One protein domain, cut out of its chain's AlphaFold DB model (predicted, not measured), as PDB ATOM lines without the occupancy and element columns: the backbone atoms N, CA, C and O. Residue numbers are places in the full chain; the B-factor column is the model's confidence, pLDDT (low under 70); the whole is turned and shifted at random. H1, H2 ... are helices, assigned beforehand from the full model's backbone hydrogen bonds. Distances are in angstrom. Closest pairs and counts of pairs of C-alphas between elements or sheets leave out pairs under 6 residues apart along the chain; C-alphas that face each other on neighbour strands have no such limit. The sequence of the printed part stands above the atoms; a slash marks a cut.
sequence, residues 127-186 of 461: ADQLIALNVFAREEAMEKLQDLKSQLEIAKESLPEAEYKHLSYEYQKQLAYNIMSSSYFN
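Overview. This is residues 127 to 186 of the 461 residues of an uncharacterized protein of Photobacterium aphoticum (UniProt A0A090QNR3). A long helical hairpin, H2 and H3, is joined at its open end by H1, which meets H2 at a corner and crosses the last part of H3. The hairpin's turn stands free at one end of the rod, and H1 begins toward the other. The printed part has 60 residues with three named helices, in the order H1, H2, H3, and no named strand; the class is all helix. The whole is loose, with a radius of gyration of the C-alphas of 13.4 A, and spans 41 by 18 by 17 A.

Arrangement. H1, residues 127 to 144, is followed by H2, residues 146 to 158. The two are close but not clearly touching, the closest C-alphas, of Met 142 and Lys 149, being 7.9 A apart. Their lines are about perpendicular at 72 degrees, only just past a steep tilt. H3, residues 161 to 180, touches H1 at a steep tilt of 57 degrees, opposite ways. H1 and H3 touch with residues 134 to 142 of H1 alone and residues 175 to 179 of H3 alone; their closest C-alphas, of Ala 137 and Ile 179, are 5.2 A apart. H2 and H3 form a helical hairpin and touch at a shallow tilt of 15 degrees, opposite ways, with H3 taking part through residues 164 to 171 alone. Their closest C-alphas, of Lys 156 and Tyr 164, are 5.9 A apart. In H1 and H3 every O i to N i+4 pair is within hydrogen-bond range; in H2, 8 of 9 are.

Along the chain. H1 begins at C-alpha 127 (-33.667, -31.848, 7.308) and is 26.2 A long from first to last C-alpha. H2 is 18.7 A long and ends at C-alpha 158 (-32.278, -21.044, 47.316). H3, the longest helix, measures 28.2 A and ends at C-alpha 180 (-30.160, -16.828, 16.812).

Size, cuts and confidence. The C-alphas farthest apart, of Ala 127 and Ser 158, are 41.5 A from each other. The printed part has no cut, and both links, H1 to H2 and H2 to H3, are tight. Residues 157 to 162 stand free. The mean pLDDT of the printed part is 92.7, and no printed residue is under 70.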
ATOM      1  N   ALA A 127     -32.986 -32.099   6.035       94.25
ATOM      2  CA  ALA A 127     -33.667 -31.848   7.308       94.25
ATOM      3  C   ALA A 127     -32.756 -32.158   8.511       94.25
ATOM      4  O   ALA A 127     -32.670 -31.363   9.444       94.25
ATOM      5  N   ASP A 128     -32.011 -33.263   8.445       95.50
ATOM      6  CA  ASP A 128     -31.068 -33.670   9.486       95.50
ATOM      7  C   ASP A 128     -29.921 -32.660   9.642       95.50
ATOM      8  O   ASP A 128     -29.575 -32.295  10.763       95.50
ATOM      9  N   GLN A 129     -29.385 -32.119   8.540       95.56
ATOM     10  CA  GLN A 129     -28.369 -31.061   8.591       95.56
ATOM     11  C   GLN A 129     -28.910 -29.776   9.233       95.56
ATOM     12  O   GLN A 129     -28.218 -29.154  10.034       95.56
ATOM     13  N   LEU A 130     -30.154 -29.382   8.938       95.31
ATOM     14  CA  LEU A 130     -30.784 -28.219   9.576       95.31
ATOM     15  C   LEU A 130     -30.985 -28.421  11.085       95.31
ATOM     16  O   LEU A 130     -30.801 -27.485  11.865       95.31
ATOM     17  N   ILE A 131     -31.339 -29.637  11.513       95.88
ATOM     18  CA  ILE A 131     -31.418 -29.982  12.938       95.88
ATOM     19  C   ILE A 131     -30.019 -29.933  13.562       95.88
ATOM     20  O   ILE A 131     -29.853 -29.334  14.622       95.88
ATOM     21  N   ALA A 132     -29.005 -30.482  12.891       96.31
ATOM     22  CA  ALA A 132     -27.627 -30.460  13.372       96.31
ATOM     23  C   ALA A 132     -27.103 -29.029  13.588       96.31
ATOM     24  O   ALA A 132     -26.538 -28.748  14.641       96.31
ATOM     25  N   LEU A 133     -27.381 -28.093  12.666       96.19
ATOM     26  CA  LEU A 133     -27.040 -26.672  12.841       96.19
ATOM     27  C   LEU A 133     -27.643 -26.071  14.121       96.19
ATOM     28  O   LEU A 133     -26.966 -25.325  14.826       96.19
ATOM     29  N   ASN A 134     -28.900 -26.407  14.435       95.81
ATOM     30  CA  ASN A 134     -29.552 -25.964  15.670       95.81
ATOM     31  C   ASN A 134     -28.879 -26.551  16.916       95.81
ATOM     32  O   ASN A 134     -28.719 -25.843  17.909       95.81
ATOM     33  N   VAL A 135     -28.493 -27.830  16.871       96.25
ATOM     34  CA  VAL A 135     -27.804 -28.486  17.989       96.25
ATOM     35  C   VAL A 135     -26.451 -27.823  18.238       96.25
ATOM     36  O   VAL A 135     -26.209 -27.373  19.353       96.25
ATOM     37  N   PHE A 136     -25.626 -27.649  17.203       96.38
ATOM     38  CA  PHE A 136     -24.302 -27.031  17.343       96.38
ATOM     39  C   PHE A 136     -24.364 -25.588  17.852       96.38
ATOM     40  O   PHE A 136     -23.538 -25.180  18.666       96.38
ATOM     41  N   ALA A 137     -25.351 -24.811  17.399       95.75
ATOM     42  CA  ALA A 137     -25.568 -23.452  17.880       95.75
ATOM     43  C   ALA A 137     -26.040 -23.412  19.339       95.75
ATOM     44  O   ALA A 137     -25.646 -22.533  20.101       95.75
ATOM     45  N   ARG A 138     -26.881 -24.372  19.741       95.94
ATOM     46  CA  ARG A 138     -27.334 -24.507  21.126       95.94
ATOM     47  C   ARG A 138     -26.201 -24.919  22.055       95.94
ATOM     48  O   ARG A 138     -26.125 -24.370  23.146       95.94
ATOM     49  N   GLU A 139     -25.339 -25.839  21.634       94.69
ATOM     50  CA  GLU A 139     -24.141 -26.234  22.383       94.69
ATOM     51  C   GLU A 139     -23.218 -25.032  22.616       94.69
ATOM     52  O   GLU A 139     -22.910 -24.731  23.765       94.69
ATOM     53  N   GLU A 140     -22.892 -24.275  21.560       93.94
ATOM     54  CA  GLU A 140     -22.082 -23.047  21.663       93.94
ATOM     55  C   GLU A 140     -22.726 -22.015  22.606       93.94
ATOM     56  O   GLU A 140     -22.057 -21.395  23.433       93.94
ATOM     57  N   ALA A 141     -24.040 -21.812  22.496       94.00
ATOM     58  CA  ALA A 141     -24.757 -20.861  23.338       94.00
ATOM     59  C   ALA A 141     -24.808 -21.303  24.810       94.00
ATOM     60  O   ALA A 141     -24.704 -20.468  25.706       94.00
ATOM     61  N   MET A 142     -24.966 -22.604  25.070       93.81
ATOM     62  CA  MET A 142     -24.952 -23.162  26.423       93.81
ATOM     63  C   MET A 142     -23.564 -23.090  27.058       93.81
ATOM     64  O   MET A 142     -23.481 -22.838  28.254       93.81
ATOM     65  N   GLU A 143     -22.502 -23.274  26.274       93.50
ATOM     66  CA  GLU A 143     -21.117 -23.102  26.723       93.50
ATOM     67  C   GLU A 143     -20.849 -21.644  27.124       93.50
ATOM     68  O   GLU A 143     -20.399 -21.377  28.234       93.50
ATOM     69  N   LYS A 144     -21.249 -20.673  26.288       91.19
ATOM     70  CA  LYS A 144     -21.130 -19.234  26.608       91.19
ATOM     71  C   LYS A 144     -21.914 -18.813  27.852       91.19
ATOM     72  O   LYS A 144     -21.520 -17.873  28.534       91.19
ATOM     73  N   LEU A 145     -23.039 -19.471  28.124       93.62
ATOM     74  CA  LEU A 145     -23.921 -19.173  29.256       93.62
ATOM     75  C   LEU A 145     -23.741 -20.152  30.423       93.62
ATOM     76  O   LEU A 145     -24.612 -20.219  31.293       93.62
ATOM     77  N   GLN A 146     -22.644 -20.915  30.456       93.44
ATOM     78  CA  GLN A 146     -22.422 -21.957  31.458       93.44
ATOM     79  C   GLN A 146     -22.466 -21.401  32.886       93.44
ATOM     80  O   GLN A 146     -23.177 -21.952  33.726       93.44
ATOM     81  N   ASP A 147     -21.806 -20.269  33.141       91.12
ATOM     82  CA  ASP A 147     -21.799 -19.626  34.460       91.12
ATOM     83  C   ASP A 147     -23.206 -19.196  34.896       91.12
ATOM     84  O   ASP A 147     -23.626 -19.447  36.028       91.12
ATOM     85  N   LEU A 148     -23.971 -18.598  33.979       90.19
ATOM     86  CA  LEU A 148     -25.347 -18.170  34.235       90.19
ATOM     87  C   LEU A 148     -26.261 -19.375  34.495       90.19
ATOM     88  O   LEU A 148     -27.145 -19.319  35.349       90.19
ATOM     89  N   LYS A 149     -26.030 -20.487  33.788       91.75
ATOM     90  CA  LYS A 149     -26.749 -21.743  34.005       91.75
ATOM     91  C   LYS A 149     -26.456 -22.316  35.392       91.75
ATOM     92  O   LYS A 149     -27.393 -22.698  36.087       91.75
ATOM     93  N   SER A 150     -25.194 -22.333  35.818       90.44
ATOM     94  CA  SER A 150     -24.816 -22.784  37.162       90.44
ATOM     95  C   SER A 150     -25.421 -21.899  38.256       90.44
ATOM     96  O   SER A 150     -25.943 -22.416  39.241       90.44
ATOM     97  N   GLN A 151     -25.439 -20.574  38.070       89.44
ATOM     98  CA  GLN A 151     -26.126 -19.654  38.989       89.44
ATOM     99  C   GLN A 151     -27.630 -19.937  39.069       89.44
ATOM    100  O   GLN A 151     -28.210 -19.899  40.153       89.44
ATOM    101  N   LEU A 152     -28.259 -20.257  37.938       90.44
ATOM    102  CA  LEU A 152     -29.674 -20.600  37.882       90.44
ATOM    103  C   LEU A 152     -29.999 -21.917  38.605       90.44
ATOM    104  O   LEU A 152     -31.046 -22.020  39.245       90.44
ATOM    105  N   GLU A 153     -29.117 -22.913  38.520       90.12
ATOM    106  CA  GLU A 153     -29.262 -24.184  39.242       90.12
ATOM    107  C   GLU A 153     -29.198 -23.974  40.762       90.12
ATOM    108  O   GLU A 153     -30.056 -24.490  41.473       90.12
ATOM    109  N   ILE A 154     -28.276 -23.134  41.247       90.56
ATOM    110  CA  ILE A 154     -28.200 -22.747  42.668       90.56
ATOM    111  C   ILE A 154     -29.460 -21.972  43.085       90.56
ATOM    112  O   ILE A 154     -30.089 -22.286  44.095       90.56
ATOM    113  N   ALA A 155     -29.872 -20.990  42.277       88.38
ATOM    114  CA  ALA A 155     -31.042 -20.153  42.537       88.38
ATOM    115  C   ALA A 155     -32.349 -20.954  42.645       88.38
ATOM    116  O   ALA A 155     -33.248 -20.561  43.387       88.38
ATOM    117  N   LYS A 156     -32.455 -22.082  41.935       90.25
ATOM    118  CA  LYS A 156     -33.611 -22.985  41.998       90.25
ATOM    119  C   LYS A 156     -33.833 -23.566  43.394       90.25
ATOM    120  O   LYS A 156     -34.973 -23.821  43.768       90.25
ATOM    121  N   GLU A 157     -32.754 -23.808  44.135       88.81
ATOM    122  CA  GLU A 157     -32.805 -24.391  45.478       88.81
ATOM    123  C   GLU A 157     -32.890 -23.323  46.576       88.81
ATOM    124  O   GLU A 157     -33.387 -23.606  47.665       88.81
ATOM    125  N   SER A 158     -32.435 -22.093  46.301       87.69
ATOM    126  CA  SER A 158     -32.278 -21.044  47.316       87.69
ATOM    127  C   SER A 158     -33.274 -19.882  47.237       87.69
ATOM    128  O   SER A 158     -33.419 -19.167  48.227       87.69
ATOM    129  N   LEU A 159     -33.918 -19.633  46.089       88.94
ATOM    130  CA  LEU A 159     -34.792 -18.468  45.886       88.94
ATOM    131  C   LEU A 159     -36.288 -18.822  45.885       88.94
ATOM    132  O   LEU A 159     -36.668 -19.947  45.559       88.94
ATOM    133  N   PRO A 160     -37.171 -17.848  46.184       91.25
ATOM    134  CA  PRO A 160     -38.606 -18.000  45.980       91.25
ATOM    135  C   PRO A 160     -38.957 -18.303  44.513       91.25
ATOM    136  O   PRO A 160     -38.366 -17.749  43.585       91.25
ATOM    137  N   GLU A 161     -40.003 -19.108  44.299       90.50
ATOM    138  CA  GLU A 161     -40.449 -19.576  42.972       90.50
ATOM    139  C   GLU A 161     -40.644 -18.442  41.944       90.50
ATOM    140  O   GLU A 161     -40.345 -18.606  40.760       90.50
ATOM    141  N   ALA A 162     -41.140 -17.277  42.374       89.81
ATOM    142  CA  ALA A 162     -41.364 -16.130  41.492       89.81
ATOM    143  C   ALA A 162     -40.049 -15.529  40.957       89.81
ATOM    144  O   ALA A 162     -39.956 -15.208  39.771       89.81
ATOM    145  N   GLU A 163     -39.028 -15.419  41.808       89.38
ATOM    146  CA  GLU A 163     -37.709 -14.891  41.439       89.38
ATOM    147  C   GLU A 163     -36.942 -15.888  40.566       89.38
ATOM    148  O   GLU A 163     -36.386 -15.508  39.533       89.38
ATOM    149  N   TYR A 164     -37.003 -17.183  40.900       90.75
ATOM    150  CA  TYR A 164     -36.447 -18.244  40.059       90.75
ATOM    151  C   TYR A 164     -37.072 -18.250  38.654       90.75
ATOM    152  O   TYR A 164     -36.354 -18.325  37.654       90.75
ATOM    153  N   LYS A 165     -38.402 -18.116  38.544       92.44
ATOM    154  CA  LYS A 165     -39.082 -18.029  37.240       92.44
ATOM    155  C   LYS A 165     -38.601 -16.846  36.411       92.44
ATOM    156  O   LYS A 165     -38.396 -17.009  35.209       92.44
ATOM    157  N   HIS A 166     -38.401 -15.686  37.033       90.62
ATOM    158  CA  HIS A 166     -37.873 -14.508  36.348       90.62
ATOM    159  C   HIS A 166     -36.450 -14.750  35.818       90.62
ATOM    160  O   HIS A 166     -36.181 -14.513  34.641       90.62
ATOM    161  N   LEU A 167     -35.550 -15.299  36.643       91.06
ATOM    162  CA  LEU A 167     -34.185 -15.642  36.220       91.06
ATOM    163  C   LEU A 167     -34.162 -16.709  35.115       91.06
ATOM    164  O   LEU A 167     -33.388 -16.603  34.167       91.06
ATOM    165  N   SER A 168     -35.048 -17.705  35.191       92.06
ATOM    166  CA  SER A 168     -35.217 -18.732  34.153       92.06
ATOM    167  C   SER A 168     -35.699 -18.164  32.831       92.06
ATOM    168  O   SER A 168     -35.180 -18.538  31.778       92.06
ATOM    169  N   TYR A 169     -36.629 -17.214  32.872       93.38
ATOM    170  CA  TYR A 169     -37.061 -16.501  31.680       93.38
ATOM    171  C   TYR A 169     -35.911 -15.709  31.037       93.38
ATOM    172  O   TYR A 169     -35.676 -15.845  29.835       93.38
ATOM    173  N   GLU A 170     -35.144 -14.946  31.823       92.06
ATOM    174  CA  GLU A 170     -34.004 -14.177  31.303       92.06
ATOM    175  C   GLU A 170     -32.890 -15.083  30.754       92.06
ATOM    176  O   GLU A 170     -32.374 -14.826  29.664       92.06
ATOM    177  N   TYR A 171     -32.582 -16.200  31.422       93.75
ATOM    178  CA  TYR A 171     -31.660 -17.209  30.893       93.75
ATOM    179  C   TYR A 171     -32.143 -17.769  29.547       93.75
ATOM    180  O   TYR A 171     -31.380 -17.821  28.582       93.75
ATOM    181  N   GLN A 172     -33.418 -18.160  29.443       93.88
ATOM    182  CA  GLN A 172     -33.983 -18.691  28.196       93.88
ATOM    183  C   GLN A 172     -33.934 -17.663  27.062       93.88
ATOM    184  O   GLN A 172     -33.619 -18.016  25.923       93.88
ATOM    185  N   LYS A 173     -34.202 -16.394  27.372       94.12
ATOM    186  CA  LYS A 173     -34.116 -15.278  26.429       94.12
ATOM    187  C   LYS A 173     -32.684 -15.063  25.933       94.12
ATOM    188  O   LYS A 173     -32.479 -14.940  24.726       94.12
ATOM    189  N   GLN A 174     -31.691 -15.085  26.825       93.56
ATOM    190  CA  GLN A 174     -30.278 -14.990  26.441       93.56
ATOM    191  C   GLN A 174     -29.815 -16.202  25.629       93.56
ATOM    192  O   GLN A 174     -29.099 -16.038  24.640       93.56
ATOM    193  N   LEU A 175     -30.252 -17.410  25.993       94.06
ATOM    194  CA  LEU A 175     -29.954 -18.628  25.243       94.06
ATOM    195  C   LEU A 175     -30.519 -18.544  23.821       94.06
ATOM    196  O   LEU A 175     -29.799 -18.795  22.859       94.06
ATOM    197  N   ALA A 176     -31.783 -18.140  23.676       94.19
ATOM    198  CA  ALA A 176     -32.408 -17.950  22.372       94.19
ATOM    199  C   ALA A 176     -31.664 -16.900  21.531       94.19
ATOM    200  O   ALA A 176     -31.379 -17.148  20.361       94.19
ATOM    201  N   TYR A 177     -31.282 -15.767  22.131       92.38
ATOM    202  CA  TYR A 177     -30.506 -14.726  21.454       92.38
ATOM    203  C   TYR A 177     -29.142 -15.235  20.956       92.38
ATOM    204  O   TYR A 177     -28.787 -15.004  19.799       92.38
ATOM    205  N   ASN A 178     -28.400 -15.972  21.789       92.12
ATOM    206  CA  ASN A 178     -27.102 -16.545  21.415       92.12
ATOM    207  C   ASN A 178     -27.229 -17.608  20.311       92.12
ATOM    208  O   ASN A 178     -26.400 -17.651  19.407       92.12
ATOM    209  N   ILE A 179     -28.291 -18.422  20.321       93.06
ATOM    210  CA  ILE A 179     -28.573 -19.372  19.233       93.06
ATOM    211  C   ILE A 179     -28.878 -18.618  17.933       93.06
ATOM    212  O   ILE A 179     -28.300 -18.918  16.889       93.06
ATOM    213  N   MET A 180     -29.751 -17.607  17.987       91.31
ATOM    214  CA  MET A 180     -30.160 -16.828  16.812       91.31
ATOM    215  C   MET A 180     -29.034 -15.979  16.218       91.31
ATOM    216  O   MET A 180     -29.096 -15.653  15.035       91.31
ATOM    217  N   SER A 181     -28.017 -15.625  17.003       90.69
ATOM    218  CA  SER A 181     -26.814 -14.906  16.557       90.69
ATOM    219  C   SER A 181     -25.607 -15.825  16.336       90.69
ATOM    220  O   SER A 181     -24.542 -15.350  15.948       90.69
ATOM    221  N   SER A 182     -25.761 -17.142  16.520       93.19
ATOM    222  CA  SER A 182     -24.666 -18.100  16.362       93.19
ATOM    223  C   SER A 182     -24.143 -18.118  14.928       93.19
ATOM    224  O   SER A 182     -24.903 -18.133  13.951       93.19
ATOM    225  N   SER A 183     -22.819 -18.188  14.807       93.25
ATOM    226  CA  SER A 183     -22.132 -18.341  13.525       93.25
ATOM    227  C   SER A 183     -22.256 -19.752  12.934       93.25
ATOM    228  O   SER A 183     -22.036 -19.917  11.736       93.25
ATOM    229  N   TYR A 184     -22.643 -20.756  13.734       95.31
ATOM    230  CA  TYR A 184     -23.006 -22.086  13.234       95.31
ATOM    231  C   TYR A 184     -24.425 -22.074  12.669       95.31
ATOM    232  O   TYR A 184     -24.632 -22.484  11.530       95.31
ATOM    233  N   PHE A 185     -25.396 -21.542  13.424       94.75
ATOM    234  CA  PHE A 185     -26.790 -21.474  12.967       94.75
ATOM    235  C   PHE A 185     -26.932 -20.647  11.684       94.75
ATOM    236  O   PHE A 185     -27.608 -21.054  10.737       94.75
ATOM    237  N   ASN A 186     -26.244 -19.502  11.640       95.75
ATOM    238  CA  ASN A 186     -26.268 -18.568  10.518       95.75
ATOM    239  C   ASN A 186     -25.082 -18.736   9.561       95.75
ATOM    240  O   ASN A 186     -24.798 -17.810   8.794       95.75
TER     241      ASN A 186